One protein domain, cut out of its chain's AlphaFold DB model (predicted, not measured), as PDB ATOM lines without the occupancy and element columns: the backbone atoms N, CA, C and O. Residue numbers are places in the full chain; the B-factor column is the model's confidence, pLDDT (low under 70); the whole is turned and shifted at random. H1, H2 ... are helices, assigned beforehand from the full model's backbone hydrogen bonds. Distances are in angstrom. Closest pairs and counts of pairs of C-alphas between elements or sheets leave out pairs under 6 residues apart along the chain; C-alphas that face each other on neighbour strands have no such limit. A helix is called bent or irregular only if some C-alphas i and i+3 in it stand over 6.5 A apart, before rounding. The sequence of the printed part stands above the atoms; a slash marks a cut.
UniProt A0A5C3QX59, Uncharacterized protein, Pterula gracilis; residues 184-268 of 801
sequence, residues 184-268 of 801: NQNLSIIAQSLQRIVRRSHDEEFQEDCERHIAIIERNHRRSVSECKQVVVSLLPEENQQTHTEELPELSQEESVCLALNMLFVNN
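AT A GLANCE: This is residues 184 to 268 of the 801 residues of an uncharacterized protein of Pterula gracilis (UniProt A0A5C3QX59). One long helix, H2, makes the long axis of the model, and the shorter H1 joins its beginning to form an open V. H3 crosses between the two in the opening of that V, packing on both, while past H3 the second half of H2 runs on with a long link returning beside it. The printed part has 85 residues, with three named helices in the order H1, H2, H3 and no named strand; the class is all helix. The whole is loose, with a radius of gyration of the C-alphas of 16.5 A and spans of 55 by 26 by 19 A.

HOW THE PARTS SIT: Begin with H1, residues 184 to 198, and pass over a tight link into H2, residues 204 to 235. The two form a helical hairpin, two successive helices running opposite ways, at a steep tilt of 40 degrees. They only just touch, with 3 pairs of C-alphas within 8 A: look at residue 198 of H1 and residues 206 to 210 of H2, where the closest C-alphas, of Val 198 and Gln 207, are 5.6 A apart. Go on to H3, residues 253 to 266, which touches residues 214 to 218 of H2. Their closest C-alphas, of Glu 218 and Ser 256, are 5.8 A apart; the helices run the same way at a steep tilt of 68 degrees, only just short of about perpendicular. H3 also touches H1, opposite ways at a steep tilt of 55 degrees, with the closest C-alphas, of Leu 187 and Cys 258, 5.5 A apart. The helix packing is mostly crossed, with 0 of these 3 pairs at a shallow tilt. In H2 and H3 every O i to N i+4 pair is within hydrogen-bond range; in H1 it is 9 of 11.

IN THESE COORDINATES: Find C-alpha 184 at (35.310, 36.569, -11.909); from there H1 runs 21.1 A to C-alpha 198. H1 is irregular: C-alphas 185 and 188 are 7.1 A apart. Find C-alpha 204 at (62.049, 33.667, -24.667), where H2 begins its 46.3 A to C-alpha 235 at (43.283, 58.513, 9.596). H3 spans 19.9 A from C-alpha 253 and ends at C-alpha 266, at (36.752, 48.766, -13.083).

THE WHOLE: Look at His 202 and Glu 239 for the two C-alphas farthest apart, 55.6 A. The printed part has no cut. The link from H2 to H3, residues 236 to 252, is long. Residues 200 to 205, 234 to 240 and 263 to 268 stand free; of the last, 263 to 266 belong to H3. The mean pLDDT of the printed part is 81.5, and residues 243 to 248, 266 and 268 are under 70.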
ATOM      1  N   ASN A 184      34.474  37.203 -12.953       79.19
ATOM      2  CA  ASN A 184      35.310  36.569 -11.909       79.19
ATOM      3  C   ASN A 184      35.285  35.034 -11.938       79.19
ATOM      4  O   ASN A 184      36.270  34.408 -11.565       79.19
ATOM      5  N   GLN A 185      34.177  34.419 -12.367       81.44
ATOM      6  CA  GLN A 185      34.062  32.956 -12.463       81.44
ATOM      7  C   GLN A 185      34.965  32.372 -13.559       81.44
ATOM      8  O   GLN A 185      35.312  31.197 -13.504       81.44
ATOM      9  N   ASN A 186      35.353  33.203 -14.530       83.62
ATOM     10  CA  ASN A 186      36.231  32.848 -15.636       83.62
ATOM     11  C   ASN A 186      37.646  33.423 -15.471       83.62
ATOM     12  O   ASN A 186      38.549  32.947 -16.150       83.62
ATOM     13  N   LEU A 187      37.865  34.425 -14.606       82.56
ATOM     14  CA  LEU A 187      39.166  35.098 -14.487       82.56
ATOM     15  C   LEU A 187      40.308  34.142 -14.135       82.56
ATOM     16  O   LEU A 187      41.333  34.199 -14.804       82.56
ATOM     17  N   SER A 188      40.120  33.231 -13.176       82.25
ATOM     18  CA  SER A 188      41.111  32.196 -12.837       82.25
ATOM     19  C   SER A 188      41.431  31.301 -14.036       82.25
ATOM     20  O   SER A 188      42.588  31.111 -14.397       82.25
ATOM     21  N   ILE A 189      40.400  30.823 -14.739       86.31
ATOM     22  CA  ILE A 189      40.539  29.996 -15.948       86.31
ATOM     23  C   ILE A 189      41.305  30.756 -17.046       86.31
ATOM     24  O   ILE A 189      42.175  30.183 -17.703       86.31
ATOM     25  N   ILE A 190      41.024  32.051 -17.223       84.75
ATOM     26  CA  ILE A 190      41.710  32.937 -18.172       84.75
ATOM     27  C   ILE A 190      43.170  33.152 -17.749       84.75
ATOM     28  O   ILE A 190      44.058  32.980 -18.579       84.75
ATOM     29  N   ALA A 191      43.442  33.457 -16.480       86.12
ATOM     30  CA  ALA A 191      44.790  33.656 -15.952       86.12
ATOM     31  C   ALA A 191      45.647  32.385 -16.080       86.12
ATOM     32  O   ALA A 191      46.751  32.442 -16.620       86.12
ATOM     33  N   GLN A 192      45.108  31.221 -15.708       87.31
ATOM     34  CA  GLN A 192      45.751  29.923 -15.926       87.31
ATOM     35  C   GLN A 192      45.985  29.632 -17.413       87.31
ATOM     36  O   GLN A 192      47.022  29.080 -17.774       87.31
ATOM     37  N   SER A 193      45.046  29.987 -18.295       90.12
ATOM     38  CA  SER A 193      45.229  29.839 -19.741       90.12
ATOM     39  C   SER A 193      46.342  30.747 -20.270       90.12
ATOM     40  O   SER A 193      47.156  30.288 -21.064       90.12
ATOM     41  N   LEU A 194      46.421  31.998 -19.809       86.81
ATOM     42  CA  LEU A 194      47.481  32.943 -20.174       86.81
ATOM     43  C   LEU A 194      48.850  32.444 -19.696       86.81
ATOM     44  O   LEU A 194      49.758  32.325 -20.509       86.81
ATOM     45  N   GLN A 195      48.984  32.030 -18.434       88.06
ATOM     46  CA  GLN A 195      50.223  31.433 -17.915       88.06
ATOM     47  C   GLN A 195      50.636  30.165 -18.674       88.06
ATOM     48  O   GLN A 195      51.816  29.971 -18.955       88.06
ATOM     49  N   ARG A 196      49.679  29.300 -19.044       92.25
ATOM     50  CA  ARG A 196      49.944  28.111 -19.874       92.25
ATOM     51  C   ARG A 196      50.366  28.464 -21.299       92.25
ATOM     52  O   ARG A 196      51.066  27.663 -21.900       92.25
ATOM     53  N   ILE A 197      49.938  29.604 -21.844       91.94
ATOM     54  CA  ILE A 197      50.387  30.099 -23.154       91.94
ATOM     55  C   ILE A 197      51.810  30.656 -23.036       91.94
ATOM     56  O   ILE A 197      52.672  30.230 -23.796       91.94
ATOM     57  N   VAL A 198      52.075  31.520 -22.047       92.38
ATOM     58  CA  VAL A 198      53.408  32.095 -21.784       92.38
ATOM     59  C   VAL A 198      54.447  30.988 -21.588       92.38
ATOM     60  O   VAL A 198      55.369  30.876 -22.387       92.38
ATOM     61  N   ARG A 199      54.231  30.069 -20.635       91.94
ATOM     62  CA  ARG A 199      55.150  28.946 -20.336       91.94
ATOM     63  C   ARG A 199      55.255  27.878 -21.441       91.94
ATOM     64  O   ARG A 199      55.943  26.878 -21.258       91.94
ATOM     65  N   ARG A 200      54.529  28.028 -22.556       95.38
ATOM     66  CA  ARG A 200      54.622  27.179 -23.762       95.38
ATOM     67  C   ARG A 200      55.134  27.940 -24.986       95.38
ATOM     68  O   ARG A 200      55.214  27.356 -26.062       95.38
ATOM     69  N   SER A 201      55.454  29.224 -24.842       95.31
ATOM     70  CA  SER A 201      56.112  29.998 -25.884       95.31
ATOM     71  C   SER A 201      57.513  29.444 -26.144       95.31
ATOM     72  O   SER A 201      58.249  29.171 -25.200       95.31
ATOM     73  N   HIS A 202      57.901  29.320 -27.413       95.88
ATOM     74  CA  HIS A 202      59.305  29.104 -27.800       95.88
ATOM     75  C   HIS A 202      60.075  30.424 -27.980       95.88
ATOM     76  O   HIS A 202      61.260  30.408 -28.291       95.88
ATOM     77  N   ASP A 203      59.388  31.553 -27.819       97.12
ATOM     78  CA  ASP A 203      59.943  32.900 -27.806       97.12
ATOM     79  C   ASP A 203      60.230  33.283 -26.344       97.12
ATOM     80  O   ASP A 203      59.294  33.430 -25.549       97.12
ATOM     81  N   GLU A 204      61.521  33.347 -26.001       95.56
ATOM     82  CA  GLU A 204      62.049  33.667 -24.667       95.56
ATOM     83  C   GLU A 204      61.844  35.152 -24.318       95.56
ATOM     84  O   GLU A 204      61.467  35.457 -23.189       95.56
ATOM     85  N   GLU A 205      61.968  36.060 -25.296       95.06
ATOM     86  CA  GLU A 205      61.715  37.503 -25.133       95.06
ATOM     87  C   GLU A 205      60.253  37.736 -24.720       95.06
ATOM     88  O   GLU A 205      59.977  38.457 -23.761       95.06
ATOM     89  N   PHE A 206      59.308  37.023 -25.347       92.56
ATOM     90  CA  PHE A 206      57.899  37.037 -24.941       92.56
ATOM     91  C   PHE A 206      57.650  36.442 -23.541       92.56
ATOM     92  O   PHE A 206      56.735  36.903 -22.848       92.56
ATOM     93  N   GLN A 207      58.420  35.433 -23.106       93.56
ATOM     94  CA  GLN A 207      58.302  34.907 -21.739       93.56
ATOM     95  C   GLN A 207      58.774  35.943 -20.717       93.56
ATOM     96  O   GLN A 207      58.004  36.297 -19.820       93.56
ATOM     97  N   GLU A 208      59.987  36.474 -20.889       92.50
ATOM     98  CA  GLU A 208      60.562  37.493 -20.007       92.50
ATOM     99  C   GLU A 208      59.678  38.740 -19.922       92.50
ATOM    100  O   GLU A 208      59.401  39.219 -18.823       92.50
ATOM    101  N   ASP A 209      59.182  39.251 -21.054       92.19
ATOM    102  CA  ASP A 209      58.267  40.393 -21.075       92.19
ATOM    103  C   ASP A 209      56.981  40.105 -20.291       92.19
ATOM    104  O   ASP A 209      56.526  40.955 -19.521       92.19
ATOM    105  N   CYS A 210      56.390  38.917 -20.443       88.88
ATOM    106  CA  CYS A 210      55.172  38.552 -19.721       88.88
ATOM    107  C   CYS A 210      55.404  38.416 -18.210       88.88
ATOM    108  O   CYS A 210      54.582  38.897 -17.426       88.88
ATOM    109  N   GLU A 211      56.513  37.808 -17.782       87.94
ATOM    110  CA  GLU A 211      56.855  37.700 -16.359       87.94
ATOM    111  C   GLU A 211      57.208  39.070 -15.758       87.94
ATOM    112  O   GLU A 211      56.712  39.405 -14.679       87.94
ATOM    113  N   ARG A 212      57.925  39.930 -16.497       89.19
ATOM    114  CA  ARG A 212      58.198  41.329 -16.120       89.19
ATOM    115  C   ARG A 212      56.905  42.128 -15.936       89.19
ATOM    116  O   ARG A 212      56.760  42.837 -14.943       89.19
ATOM    117  N   HIS A 213      55.923  41.975 -16.828       85.31
ATOM    118  CA  HIS A 213      54.610  42.618 -16.679       85.31
ATOM    119  C   HIS A 213      53.827  42.093 -15.463       85.31
ATOM    120  O   HIS A 213      53.187  42.889 -14.773       85.31
ATOM    121  N   ILE A 214      53.888  40.792 -15.155       83.75
ATOM    122  CA  ILE A 214      53.264  40.225 -13.944       83.75
ATOM    123  C   ILE A 214      53.938  40.782 -12.681       83.75
ATOM    124  O   ILE A 214      53.237  41.243 -11.781       83.75
ATOM    125  N   ALA A 215      55.272  40.852 -12.644       83.94
ATOM    126  CA  ALA A 215      56.017  41.460 -11.542       83.94
ATOM    127  C   ALA A 215      55.683  42.956 -11.360       83.94
ATOM    128  O   ALA A 215      55.493  43.417 -10.235       83.94
ATOM    129  N   ILE A 216      55.517  43.715 -12.451       84.94
ATOM    130  CA  ILE A 216      55.062  45.118 -12.413       84.94
ATOM    131  C   ILE A 216      53.636  45.226 -11.847       84.94
ATOM    132  O   ILE A 216      53.363  46.119 -11.042       84.94
ATOM    133  N   ILE A 217      52.722  44.323 -12.218       80.00
ATOM    134  CA  ILE A 217      51.356  44.266 -11.667       80.00
ATOM    135  C   ILE A 217      51.388  43.970 -10.161       80.00
ATOM    136  O   ILE A 217      50.718  44.659  -9.389       80.00
ATOM    137  N   GLU A 218      52.189  42.996  -9.729       81.12
ATOM    138  CA  GLU A 218      52.365  42.641  -8.317       81.12
ATOM    139  C   GLU A 218      52.956  43.793  -7.515       81.12
ATOM    140  O   GLU A 218      52.405  44.170  -6.478       81.12
ATOM    141  N   ARG A 219      54.029  44.411  -8.018       83.06
ATOM    142  CA  ARG A 219      54.678  45.569  -7.403       83.06
ATOM    143  C   ARG A 219      53.718  46.749  -7.284       83.06
ATOM    144  O   ARG A 219      53.613  47.338  -6.208       83.06
ATOM    145  N   ASN A 220      52.976  47.068  -8.345       79.94
ATOM    146  CA  ASN A 220      51.997  48.152  -8.328       79.94
ATOM    147  C   ASN A 220      50.822  47.855  -7.392       79.94
ATOM    148  O   ASN A 220      50.404  48.754  -6.670       79.94
ATOM    149  N   HIS A 221      50.343  46.611  -7.299       77.88
ATOM    150  CA  HIS A 221      49.326  46.253  -6.312       77.88
ATOM    151  C   HIS A 221      49.856  46.333  -4.870       77.88
ATOM    152  O   HIS A 221      49.222  46.968  -4.026       77.88
ATOM    153  N   ARG A 222      51.035  45.757  -4.582       79.44
ATOM    154  CA  ARG A 222      51.706  45.858  -3.269       79.44
ATOM    155  C   ARG A 222      51.891  47.331  -2.871       79.44
ATOM    156  O   ARG A 222      51.580  47.696  -1.736       79.44
ATOM    157  N   ARG A 223      52.303  48.192  -3.813       81.00
ATOM    158  CA  ARG A 223      52.389  49.656  -3.656       81.00
ATOM    159  C   ARG A 223      51.016  50.271  -3.353       81.00
ATOM    160  O   ARG A 223      50.872  50.884  -2.301       81.00
ATOM    161  N   SER A 224      49.993  50.049  -4.180       73.94
ATOM    162  CA  SER A 224      48.643  50.609  -3.982       73.94
ATOM    163  C   SER A 224      47.984  50.176  -2.666       73.94
ATOM    164  O   SER A 224      47.325  50.988  -2.013       73.94
ATOM    165  N   VAL A 225      48.173  48.926  -2.232       73.31
ATOM    166  CA  VAL A 225      47.676  48.453  -0.929       73.31
ATOM    167  C   VAL A 225      48.503  49.029   0.218       73.31
ATOM    168  O   VAL A 225      47.917  49.431   1.221       73.31
ATOM    169  N   SER A 226      49.827  49.158   0.076       78.50
ATOM    170  CA  SER A 226      50.675  49.858   1.051       78.50
ATOM    171  C   SER A 226      50.271  51.329   1.201       78.50
ATOM    172  O   SER A 226      50.104  51.803   2.321       78.50
ATOM    173  N   GLU A 227      50.005  52.038   0.104       79.38
ATOM    174  CA  GLU A 227      49.499  53.414   0.109       79.38
ATOM    175  C   GLU A 227      48.109  53.506   0.748       79.38
ATOM    176  O   GLU A 227      47.904  54.315   1.652       79.38
ATOM    177  N   CYS A 228      47.161  52.640   0.374       72.31
ATOM    178  CA  CYS A 228      45.845  52.583   1.021       72.31
ATOM    179  C   CYS A 228      45.961  52.292   2.526       72.31
ATOM    180  O   CYS A 228      45.250  52.901   3.333       72.31
ATOM    181  N   LYS A 229      46.886  51.410   2.919       77.38
ATOM    182  CA  LYS A 229      47.187  51.076   4.312       77.38
ATOM    183  C   LYS A 229      47.770  52.272   5.056       77.38
ATOM    184  O   LYS A 229      47.223  52.643   6.091       77.38
ATOM    185  N   GLN A 230      48.793  52.933   4.517       81.88
ATOM    186  CA  GLN A 230      49.388  54.152   5.076       81.88
ATOM    187  C   GLN A 230      48.359  55.281   5.207       81.88
ATOM    188  O   GLN A 230      48.242  55.891   6.272       81.88
ATOM    189  N   VAL A 231      47.557  55.524   4.164       81.12
ATOM    190  CA  VAL A 231      46.500  56.539   4.182       81.12
ATOM    191  C   VAL A 231      45.497  56.231   5.286       81.12
ATOM    192  O   VAL A 231      45.246  57.107   6.111       81.12
ATOM    193  N   VAL A 232      44.961  55.011   5.377       76.56
ATOM    194  CA  VAL A 232      43.985  54.683   6.426       76.56
ATOM    195  C   VAL A 232      44.614  54.708   7.819       76.56
ATOM    196  O   VAL A 232      43.993  55.271   8.718       76.56
ATOM    197  N   VAL A 233      45.843  54.210   8.001       82.25
ATOM    198  CA  VAL A 233      46.602  54.321   9.263       82.25
ATOM    199  C   VAL A 233      46.753  55.790   9.680       82.25
ATOM    200  O   VAL A 233      46.473  56.122  10.831       82.25
ATOM    201  N   SER A 234      47.040  56.707   8.747       82.62
ATOM    202  CA  SER A 234      47.096  58.156   9.021       82.62
ATOM    203  C   SER A 234      45.745  58.780   9.426       82.62
ATOM    204  O   SER A 234      45.707  59.875   9.996       82.62
ATOM    205  N   LEU A 235      44.620  58.104   9.149       78.88
ATOM    206  CA  LEU A 235      43.283  58.513   9.596       78.88
ATOM    207  C   LEU A 235      42.897  57.936  10.969       78.88
ATOM    208  O   LEU A 235      41.905  58.400  11.550       78.88
ATOM    209  N   LEU A 236      43.650  56.960  11.489       79.50
ATOM    210  CA  LEU A 236      43.473  56.407  12.832       79.50
ATOM    211  C   LEU A 236      44.035  57.366  13.903       79.50
ATOM    212  O   LEU A 236      44.940  58.159  13.623       79.50
ATOM    213  N   PRO A 237      43.543  57.306  15.155       79.88
ATOM    214  CA  PRO A 237      44.241  57.887  16.302       79.88
ATOM    215  C   PRO A 237      45.649  57.292  16.439       79.88
ATOM    216  O   PRO A 237      45.806  56.089  16.252       79.88
ATOM    217  N   GLU A 238      46.634  58.111  16.818       84.38
ATOM    218  CA  GLU A 238      48.050  57.721  16.981       84.38
ATOM    219  C   GLU A 238      48.231  56.481  17.875       84.38
ATOM    220  O   GLU A 238      49.006  55.587  17.546       84.38
ATOM    221  N   GLU A 239      47.414  56.369  18.928       81.81
ATOM    222  CA  GLU A 239      47.302  55.211  19.832       81.81
ATOM    223  C   GLU A 239      47.099  53.861  19.113       81.81
ATOM    224  O   GLU A 239      47.504  52.826  19.634       81.81
ATOM    225  N   ASN A 240      46.486  53.862  17.923       75.50
ATOM    226  CA  ASN A 240      46.195  52.667  17.121       75.50
ATOM    227  C   ASN A 240      47.089  52.541  15.873       75.50
ATOM    228  O   ASN A 240      46.858  51.657  15.054       75.50
ATOM    229  N   GLN A 241      48.072  53.424  15.661       79.19
ATOM    230  CA  GLN A 241      48.909  53.375  14.450       79.19
ATOM    231  C   GLN A 241      50.010  52.307  14.542       79.19
ATOM    232  O   GLN A 241      50.381  51.717  13.532       79.19
ATOM    233  N   GLN A 242      50.499  52.012  15.751       71.56
ATOM    234  CA  GLN A 242      51.629  51.100  15.977       71.56
ATOM    235  C   GLN A 242      51.271  49.604  15.885       71.56
ATOM    236  O   GLN A 242      52.164  48.771  15.788       71.56
ATOM    237  N   THR A 243      49.985  49.239  15.904       67.81
ATOM    238  CA  THR A 243      49.525  47.834  15.945       67.81
ATOM    239  C   THR A 243      49.320  47.180  14.576       67.81
ATOM    240  O   THR A 243      48.869  46.040  14.528       67.81
ATOM    241  N   HIS A 244      49.615  47.868  13.465       63.81
ATOM    242  CA  HIS A 244      49.240  47.416  12.112       63.81
ATOM    243  C   HIS A 244      50.414  47.166  11.155       63.81
ATOM    244  O   HIS A 244      50.284  47.308   9.937       63.81
ATOM    245  N   THR A 245      51.528  46.657  11.678       66.25
ATOM    246  CA  THR A 245      52.589  46.002  10.885       66.25
ATOM    247  C   THR A 245      52.209  44.559  10.506       66.25
ATOM    248  O   THR A 245      53.025  43.652  10.557       66.25
ATOM    249  N   GLU A 246      50.944  44.333  10.148       67.81
ATOM    250  CA  GLU A 246      50.478  43.071   9.561       67.81
ATOM    251  C   GLU A 246      51.036  42.970   8.137       67.81
ATOM    252  O   GLU A 246      50.773  43.847   7.305       67.81
ATOM    253  N   GLU A 247      51.878  41.970   7.884       69.75
ATOM    254  CA  GLU A 247      52.471  41.720   6.569       69.75
ATOM    255  C   GLU A 247      51.363  41.400   5.556       69.75
ATOM    256  O   GLU A 247      50.364  40.757   5.883       69.75
ATOM    257  N   LEU A 248      51.495  41.917   4.333       69.00
ATOM    258  CA  LEU A 248      50.535  41.605   3.276       69.00
ATOM    259  C   LEU A 248      50.815  40.179   2.786       69.00
ATOM    260  O   LEU A 248      51.982  39.873   2.540       69.00
ATOM    261  N   PRO A 249      49.790  39.320   2.627       70.62
ATOM    262  CA  PRO A 249      50.000  37.993   2.069       70.62
ATOM    263  C   PRO A 249      50.559  38.120   0.651       70.62
ATOM    264  O   PRO A 249      50.141  38.992  -0.118       70.62
ATOM    265  N   GLU A 250      51.504  37.248   0.314       76.94
ATOM    266  CA  GLU A 250      52.041  37.174  -1.037       76.94
ATOM    267  C   GLU A 250      50.942  36.730  -2.006       76.94
ATOM    268  O   GLU A 250      50.205  35.781  -1.739       76.94
ATOM    269  N   LEU A 251      50.828  37.443  -3.127       77.50
ATOM    270  CA  LEU A 251      49.923  37.086  -4.213       77.50
ATOM    271  C   LEU A 251      50.573  36.024  -5.093       77.50
ATOM    272  O   LEU A 251      51.754  36.127  -5.421       77.50
ATOM    273  N   SER A 252      49.788  35.043  -5.529       82.50
ATOM    274  CA  SER A 252      50.221  34.143  -6.596       82.50
ATOM    275  C   SER A 252      50.092  34.821  -7.966       82.50
ATOM    276  O   SER A 252      49.167  35.601  -8.193       82.50
ATOM    277  N   GLN A 253      50.946  34.460  -8.931       79.94
ATOM    278  CA  GLN A 253      50.885  34.990 -10.307       79.94
ATOM    279  C   GLN A 253      49.478  34.888 -10.945       79.94
ATOM    280  O   GLN A 253      49.142  35.659 -11.846       79.94
ATOM    281  N   GLU A 254      48.652  33.908 -10.542       83.06
ATOM    282  CA  GLU A 254      47.274  33.760 -11.045       83.06
ATOM    283  C   GLU A 254      46.379  34.891 -10.528       83.06
ATOM    284  O   GLU A 254      45.611  35.489 -11.284       83.06
ATOM    285  N   GLU A 255      46.525  35.228  -9.250       81.25
ATOM    286  CA  GLU A 255      45.802  36.302  -8.580       81.25
ATOM    287  C   GLU A 255      46.207  37.667  -9.129       81.25
ATOM    288  O   GLU A 255      45.338  38.492  -9.399       81.25
ATOM    289  N   SER A 256      47.499  37.869  -9.380       79.31
ATOM    290  CA  SER A 256      48.070  39.064 -10.005       79.31
ATOM    291  C   SER A 256      47.430  39.352 -11.366       79.31
ATOM    292  O   SER A 256      46.896  40.440 -11.600       79.31
ATOM    293  N   VAL A 257      47.388  38.347 -12.250       81.00
ATOM    294  CA  VAL A 257      46.745  38.459 -13.571       81.00
ATOM    295  C   VAL A 257      45.237  38.703 -13.434       81.00
ATOM    296  O   VAL A 257      44.690  39.583 -14.102       81.00
ATOM    297  N   CYS A 258      44.551  37.989 -12.536       81.56
ATOM    298  CA  CYS A 258      43.125  38.210 -12.288       81.56
ATOM    299  C   CYS A 258      42.819  39.609 -11.722       81.56
ATOM    300  O   CYS A 258      41.762  40.177 -12.013       81.56
ATOM    301  N   LEU A 259      43.725  40.184 -10.929       76.25
ATOM    302  CA  LEU A 259      43.583  41.521 -10.370       76.25
ATOM    303  C   LEU A 259      43.772  42.598 -11.444       76.25
ATOM    304  O   LEU A 259      42.951  43.511 -11.526       76.25
ATOM    305  N   ALA A 260      44.760  42.456 -12.332       79.19
ATOM    306  CA  ALA A 260      44.903  43.336 -13.493       79.19
ATOM    307  C   ALA A 260      43.667  43.292 -14.410       79.19
ATOM    308  O   ALA A 260      43.153  44.340 -14.808       79.19
ATOM    309  N   LEU A 261      43.123  42.097 -14.679       79.50
ATOM    310  CA  LEU A 261      41.875  41.938 -15.436       79.50
ATOM    311  C   LEU A 261      40.685  42.631 -14.744       79.50
ATOM    312  O   LEU A 261      39.883  43.289 -15.411       79.50
ATOM    313  N   ASN A 262      40.596  42.563 -13.411       76.00
ATOM    314  CA  ASN A 262      39.593  43.307 -12.646       76.00
ATOM    315  C   ASN A 262      39.792  44.829 -12.729       76.00
ATOM    316  O   ASN A 262      38.823  45.535 -13.009       76.00
ATOM    317  N   MET A 263      41.014  45.351 -12.575       75.00
ATOM    318  CA  MET A 263      41.279  46.793 -12.701       75.00
ATOM    319  C   MET A 263      40.923  47.328 -14.096       75.00
ATOM    320  O   MET A 263      40.307  48.389 -14.211       75.00
ATOM    321  N   LEU A 264      41.217  46.575 -15.164       73.19
ATOM    322  CA  LEU A 264      40.796  46.916 -16.530       73.19
ATOM    323  C   LEU A 264      39.263  47.010 -16.652       73.19
ATOM    324  O   LEU A 264      38.741  47.935 -17.283       73.19
ATOM    325  N   PHE A 265      38.521  46.102 -16.005       71.50
ATOM    326  CA  PHE A 265      37.060  46.170 -15.959       71.50
ATOM    327  C   PHE A 265      36.519  47.341 -15.124       71.50
ATOM    328  O   PHE A 265      35.555  47.972 -15.563       71.50
ATOM    329  N   VAL A 266      37.124  47.644 -13.970       69.12
ATOM    330  CA  VAL A 266      36.752  48.766 -13.083       69.12
ATOM    331  C   VAL A 266      36.959  50.111 -13.779       69.12
ATOM    332  O   VAL A 266      36.045  50.935 -13.834       69.12
ATOM    333  N   ASN A 267      38.120  50.296 -14.409       72.00
ATOM    334  CA  ASN A 267      38.487  51.521 -15.122       72.00
ATOM    335  C   ASN A 267      37.700  51.728 -16.429       72.00
ATOM    336  O   ASN A 267      37.958  52.674 -17.168       72.00
ATOM    337  N   ASN A 268      36.729  50.854 -16.730       65.50
ATOM    338  CA  ASN A 268      35.937  50.859 -17.959       65.50
ATOM    339  C   ASN A 268      36.804  50.883 -19.231       65.50
ATOM    340  O   ASN A 268      36.347  51.332 -20.289       65.50
TER     341      ASN A 268